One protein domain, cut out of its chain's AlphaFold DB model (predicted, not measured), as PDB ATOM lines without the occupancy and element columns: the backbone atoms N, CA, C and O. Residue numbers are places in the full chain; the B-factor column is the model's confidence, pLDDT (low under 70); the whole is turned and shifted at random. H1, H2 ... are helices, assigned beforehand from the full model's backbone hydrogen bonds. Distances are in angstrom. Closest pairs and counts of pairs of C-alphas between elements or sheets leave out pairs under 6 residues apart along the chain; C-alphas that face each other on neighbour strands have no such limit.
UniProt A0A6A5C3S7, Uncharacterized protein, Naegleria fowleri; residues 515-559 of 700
ATOM      1  N   VAL A 515     -54.916 -68.071-209.462       71.12
ATOM      2  CA  VAL A 515     -53.959 -66.950-209.530       71.12
ATOM      3  C   VAL A 515     -54.686 -65.616-209.403       71.12
ATOM      4  O   VAL A 515     -54.276 -64.770-208.612       71.12
ATOM      5  N   LEU A 516     -55.805 -65.446-210.115       79.62
ATOM      6  CA  LEU A 516     -56.658 -64.262-209.970       79.62
ATOM      7  C   LEU A 516     -57.179 -64.134-208.537       79.62
ATOM      8  O   LEU A 516     -57.077 -63.064-207.939       79.62
ATOM      9  N   ARG A 517     -57.663 -65.234-207.947       81.06
ATOM     10  CA  ARG A 517     -58.089 -65.270-206.545       81.06
ATOM     11  C   ARG A 517     -56.941 -64.934-205.596       81.06
ATOM     12  O   ARG A 517     -57.160 -64.158-204.677       81.06
ATOM     13  N   ALA A 518     -55.738 -65.465-205.815       76.31
ATOM     14  CA  ALA A 518     -54.565 -65.177-204.991       76.31
ATOM     15  C   ALA A 518     -54.131 -63.706-205.088       76.31
ATOM     16  O   ALA A 518     -53.846 -63.090-204.065       76.31
ATOM     17  N   TYR A 519     -54.144 -63.119-206.286       82.88
ATOM     18  CA  TYR A 519     -53.825 -61.707-206.497       82.88
ATOM     19  C   TYR A 519     -54.861 -60.783-205.847       82.88
ATOM     20  O   TYR A 519     -54.506 -59.878-205.095       82.88
ATOM     21  N   LEU A 520     -56.149 -61.040-206.079       86.44
ATOM     22  CA  LEU A 520     -57.234 -60.283-205.458       86.44
ATOM     23  C   LEU A 520     -57.225 -60.425-203.927       86.44
ATOM     24  O   LEU A 520     -57.432 -59.443-203.219       86.44
ATOM     25  N   ASN A 521     -56.922 -61.621-203.415       83.31
ATOM     26  CA  ASN A 521     -56.711 -61.862-201.990       83.31
ATOM     27  C   ASN A 521     -55.533 -61.040-201.449       83.31
ATOM     28  O   ASN A 521     -55.669 -60.376-200.430       83.31
ATOM     29  N   ALA A 522     -54.398 -61.022-202.153       76.12
ATOM     30  CA  ALA A 522     -53.241 -60.223-201.758       76.12
ATOM     31  C   ALA A 522     -53.574 -58.723-201.688       76.12
ATOM     32  O   ALA A 522     -53.168 -58.063-200.735       76.12
ATOM     33  N   LEU A 523     -54.362 -58.195-202.636       75.62
ATOM     34  CA  LEU A 523     -54.823 -56.802-202.600       75.62
ATOM     35  C   LEU A 523     -55.699 -56.507-201.372       75.62
ATOM     36  O   LEU A 523     -55.524 -55.462-200.749       75.62
ATOM     37  N   LEU A 524     -56.604 -57.422-201.003       82.00
ATOM     38  CA  LEU A 524     -57.425 -57.288-199.793       82.00
ATOM     39  C   LEU A 524     -56.583 -57.368-198.516       82.00
ATOM     40  O   LEU A 524     -56.715 -56.505-197.653       82.00
ATOM     41  N   CYS A 525     -55.683 -58.349-198.408       75.31
ATOM     42  CA  CYS A 525     -54.797 -58.500-197.249       75.31
ATOM     43  C   CYS A 525     -53.869 -57.292-197.056       75.31
ATOM     44  O   CYS A 525     -53.519 -56.957-195.929       75.31
ATOM     45  N   GLN A 526     -53.484 -56.622-198.146       82.31
ATOM     46  CA  GLN A 526     -52.686 -55.391-198.120       82.31
ATOM     47  C   GLN A 526     -53.529 -54.119-197.930       82.31
ATOM     48  O   GLN A 526     -52.980 -53.023-197.980       82.31
ATOM     49  N   GLN A 527     -54.847 -54.243-197.729       84.12
ATOM     50  CA  GLN A 527     -55.786 -53.126-197.565       84.12
ATOM     51  C   GLN A 527     -55.825 -52.159-198.768       84.12
ATOM     52  O   GLN A 527     -56.207 -50.997-198.644       84.12
ATOM     53  N   LEU A 528     -55.470 -52.635-199.966       80.12
ATOM     54  CA  LEU A 528     -55.502 -51.860-201.210       80.12
ATOM     55  C   LEU A 528     -56.889 -51.942-201.869       80.12
ATOM     56  O   LEU A 528     -57.029 -52.411-203.003       80.12
ATOM     57  N   TYR A 529     -57.924 -51.501-201.150       80.69
ATOM     58  CA  TYR A 529     -59.326 -51.689-201.542       80.69
ATOM     59  C   TYR A 529     -59.677 -51.032-202.881       80.69
ATOM     60  O   TYR A 529     -60.316 -51.666-203.719       80.69
ATOM     61  N   ASP A 530     -59.191 -49.818-203.143       74.94
ATOM     62  CA  ASP A 530     -59.448 -49.121-204.410       74.94
ATOM     63  C   ASP A 530     -58.907 -49.915-205.598       74.94
ATOM     64  O   ASP A 530     -59.588 -50.138-206.600       74.94
ATOM     65  N   LYS A 531     -57.680 -50.426-205.459       74.44
ATOM     66  CA  LYS A 531     -57.027 -51.233-206.491       74.44
ATOM     67  C   LYS A 531     -57.748 -52.566-206.678       74.44
ATOM     68  O   LYS A 531     -57.916 -53.002-207.815       74.44
ATOM     69  N   PHE A 532     -58.217 -53.181-205.591       88.62
ATOM     70  CA  PHE A 532     -59.058 -54.374-205.640       88.62
ATOM     71  C   PHE A 532     -60.349 -54.118-206.429       88.62
ATOM     72  O   PHE A 532     -60.613 -54.840-207.390       88.62
ATOM     73  N   PHE A 533     -61.118 -53.075-206.099       83.94
ATOM     74  CA  PHE A 533     -62.390 -52.790-206.770       83.94
ATOM     75  C   PHE A 533     -62.204 -52.376-208.231       83.94
ATOM     76  O   PHE A 533     -62.941 -52.854-209.091       83.94
ATOM     77  N   ILE A 534     -61.185 -51.575-208.552       80.00
ATOM     78  CA  ILE A 534     -60.865 -51.209-209.941       80.00
ATOM     79  C   ILE A 534     -60.536 -52.458-210.767       80.00
ATOM     80  O   ILE A 534     -61.028 -52.606-211.888       80.00
ATOM     81  N   VAL A 535     -59.717 -53.369-210.230       80.81
ATOM     82  CA  VAL A 535     -59.366 -54.619-210.916       80.81
ATOM     83  C   VAL A 535     -60.594 -55.519-211.058       80.81
ATOM     84  O   VAL A 535     -60.833 -56.026-212.150       80.81
ATOM     85  N   CYS A 536     -61.408 -55.674-210.011       84.75
ATOM     86  CA  CYS A 536     -62.627 -56.483-210.057       84.75
ATOM     87  C   CYS A 536     -63.629 -55.963-211.090       84.75
ATOM     88  O   CYS A 536     -64.140 -56.753-211.876       84.75
ATOM     89  N   THR A 537     -63.872 -54.650-211.147       78.81
ATOM     90  CA  THR A 537     -64.776 -54.038-212.134       78.81
ATOM     91  C   THR A 537     -64.259 -54.236-213.555       78.81
ATOM     92  O   THR A 537     -65.023 -54.632-214.434       78.81
ATOM     93  N   LYS A 538     -62.950 -54.053-213.781       77.75
ATOM     94  CA  LYS A 538     -62.327 -54.322-215.085       77.75
ATOM     95  C   LYS A 538     -62.447 -55.795-215.479       77.75
ATOM     96  O   LYS A 538     -62.738 -56.084-216.633       77.75
ATOM     97  N   LEU A 539     -62.245 -56.721-214.542       79.12
ATOM     98  CA  LEU A 539     -62.391 -58.157-214.789       79.12
ATOM     99  C   LEU A 539     -63.853 -58.547-215.043       79.12
ATOM    100  O   LEU A 539     -64.111 -59.316-215.959       79.12
ATOM    101  N   LEU A 540     -64.809 -57.990-214.296       75.38
ATOM    102  CA  LEU A 540     -66.245 -58.217-214.491       75.38
ATOM    103  C   LEU A 540     -66.711 -57.747-215.871       75.38
ATOM    104  O   LEU A 540     -67.400 -58.489-216.564       75.38
ATOM    105  N   GLN A 541     -66.294 -56.549-216.288       69.12
ATOM    106  CA  GLN A 541     -66.612 -56.006-217.611       69.12
ATOM    107  C   GLN A 541     -65.976 -56.826-218.738       69.12
ATOM    108  O   GLN A 541     -66.619 -57.060-219.757       69.12
ATOM    109  N   LYS A 542     -64.727 -57.279-218.557       66.62
ATOM    110  CA  LYS A 542     -63.974 -57.996-219.598       66.62
ATOM    111  C   LYS A 542     -64.329 -59.476-219.721       66.62
ATOM    112  O   LYS A 542     -64.252 -60.013-220.816       66.62
ATOM    113  N   ILE A 543     -64.663 -60.138-218.616       66.44
ATOM    114  CA  ILE A 543     -64.885 -61.593-218.578       66.44
ATOM    115  C   ILE A 543     -66.389 -61.922-218.606       66.44
ATOM    116  O   ILE A 543     -66.738 -63.086-218.752       66.44
ATOM    117  N   GLN A 544     -67.283 -60.925-218.475       54.78
ATOM    118  CA  GLN A 544     -68.753 -61.095-218.429       54.78
ATOM    119  C   GLN A 544     -69.194 -62.295-217.566       54.78
ATOM    120  O   GLN A 544     -70.144 -63.014-217.868       54.78
ATOM    121  N   GLY A 545     -68.450 -62.560-216.491       63.91
ATOM    122  CA  GLY A 545     -68.426 -63.880-215.881       63.91
ATOM    123  C   GLY A 545     -69.048 -63.889-214.498       63.91
ATOM    124  O   GLY A 545     -68.507 -63.288-213.565       63.91
ATOM    125  N   TYR A 546     -70.117 -64.674-214.346       64.88
ATOM    126  CA  TYR A 546     -70.636 -65.123-213.050       64.88
ATOM    127  C   TYR A 546     -69.508 -65.630-212.132       64.88
ATOM    128  O   TYR A 546     -69.521 -65.367-210.933       64.88
ATOM    129  N   ASP A 547     -68.483 -66.273-212.694       70.44
ATOM    130  CA  ASP A 547     -67.389 -66.862-211.922       70.44
ATOM    131  C   ASP A 547     -66.494 -65.815-211.235       70.44
ATOM    132  O   ASP A 547     -66.074 -66.019-210.095       70.44
ATOM    133  N   ILE A 548     -66.244 -64.657-211.865       79.94
ATOM    134  CA  ILE A 548     -65.521 -63.550-211.214       79.94
ATOM    135  C   ILE A 548     -66.393 -62.929-210.126       79.94
ATOM    136  O   ILE A 548     -65.897 -62.664-209.033       79.94
ATOM    137  N   ALA A 549     -67.696 -62.761-210.373       75.12
ATOM    138  CA  ALA A 549     -68.625 -62.287-209.348       75.12
ATOM    139  C   ALA A 549     -68.650 -63.227-208.128       75.12
ATOM    140  O   ALA A 549     -68.654 -62.762-206.987       75.12
ATOM    141  N   VAL A 550     -68.592 -64.544-208.354       74.94
ATOM    142  CA  VAL A 550     -68.478 -65.560-207.299       74.94
ATOM    143  C   VAL A 550     -67.156 -65.437-206.544       74.94
ATOM    144  O   VAL A 550     -67.182 -65.423-205.316       74.94
ATOM    145  N   ILE A 551     -66.016 -65.281-207.228       80.88
ATOM    146  CA  ILE A 551     -64.716 -65.082-206.562       80.88
ATOM    147  C   ILE A 551     -64.723 -63.816-205.712       80.88
ATOM    148  O   ILE A 551     -64.306 -63.866-204.557       80.88
ATOM    149  N   VAL A 552     -65.199 -62.697-206.258       82.25
ATOM    150  CA  VAL A 552     -65.272 -61.426-205.530       82.25
ATOM    151  C   VAL A 552     -66.160 -61.589-204.306       82.25
ATOM    152  O   VAL A 552     -65.726 -61.278-203.204       82.25
ATOM    153  N   ARG A 553     -67.356 -62.169-204.454       79.75
ATOM    154  CA  ARG A 553     -68.255 -62.461-203.328       79.75
ATOM    155  C   ARG A 553     -67.583 -63.335-202.267       79.75
ATOM    156  O   ARG A 553     -67.673 -63.027-201.082       79.75
ATOM    157  N   ASP A 554     -66.911 -64.408-202.673       80.31
ATOM    158  CA  ASP A 554     -66.235 -65.326-201.756       80.31
ATOM    159  C   ASP A 554     -65.055 -64.656-201.038       80.31
ATOM    160  O   ASP A 554     -64.836 -64.917-199.859       80.31
ATOM    161  N   LEU A 555     -64.302 -63.787-201.717       81.31
ATOM    162  CA  LEU A 555     -63.219 -63.009-201.113       81.31
ATOM    163  C   LEU A 555     -63.759 -61.952-200.151       81.31
ATOM    164  O   LEU A 555     -63.233 -61.807-199.051       81.31
ATOM    165  N   MET A 556     -64.851 -61.273-200.505       77.12
ATOM    166  CA  MET A 556     -65.506 -60.354-199.576       77.12
ATOM    167  C   MET A 556     -65.970 -61.104-198.320       77.12
ATOM    168  O   MET A 556     -65.719 -60.652-197.207       77.12
ATOM    169  N   LYS A 557     -66.565 -62.293-198.478       72.31
ATOM    170  CA  LYS A 557     -67.043 -63.120-197.362       72.31
ATOM    171  C   LYS A 557     -65.913 -63.678-196.490       72.31
ATOM    172  O   LYS A 557     -66.007 -63.631-195.269       72.31
ATOM    173  N   ASN A 558     -64.883 -64.249-197.110       78.00
ATOM    174  CA  ASN A 558     -63.889 -65.071-196.416       78.00
ATOM    175  C   ASN A 558     -62.606 -64.316-196.059       78.00
ATOM    176  O   ASN A 558     -61.810 -64.843-195.291       78.00
ATOM    177  N   VAL A 559     -62.378 -63.140-196.649       77.88
ATOM    178  CA  VAL A 559     -61.141 -62.365-196.475       77.88
ATOM    179  C   VAL A 559     -61.471 -60.969-195.969       77.88
ATOM    180  O   VAL A 559     -61.093 -60.636-194.854       77.88
TER     181      VAL A 559
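Overview. This is residues 515 to 559 of the 700 residues of an uncharacterized protein of Naegleria fowleri (UniProt A0A6A5C3S7). Three helices make a small up-and-down bundle, each running against the one before; H2 and H3 form a hairpin, and the shorter H1 packs on both. The turn of that hairpin, residues 541 to 547, sticks out. The printed part has 45 residues, 40 of them in three named helices in the order H1, H2, H3, with no named strand; its class is all helix, and it is compact, with a radius of gyration of the C-alphas of 9.6 A and spans of 26 by 18 by 17 A.

Arrangement. Start with H1, residues 515 to 525, and H2, residues 529 to 543: this hairpin touches at C-alphas 523 and 532, the closest, 5.8 A apart, at a shallow tilt of 24 degrees, opposite ways. H2 touches H1 with residues 529 to 532 alone. Next, H3, residues 546 to 559, forms a hairpin with H2, at a shallow tilt of 20 degrees, opposite ways; their closest C-alphas, 540 and 548, are 6.3 A apart. H2 touches H3 with residues 536 to 540 alone, and H3 touches H2 with residues 548 to 552 alone. H1 and H3 touch, the same way, at a tilt of 36 degrees, only just steep; their closest C-alphas, 517 and 551, are 6.6 A apart. In H1, H2 and H3 every O i to N i+4 pair is within hydrogen-bond range.

Along the chain. Find C-alpha 515 at (-53.959, -66.950, -209.530), where H1 begins; it runs 14.9 A. H2 runs 20.5 A from C-alpha 529, and H3 19.3 A to C-alpha 559 at (-61.141, -62.365, -196.475).

Size, cuts and confidence. The C-alphas of Gln 526 and Gln 544, the two farthest apart, are 26.5 A apart. The printed part has no cut, and both links are tight. Look for low pLDDT, under 70, at residues 541 to 546; the mean of the printed part is 77.1.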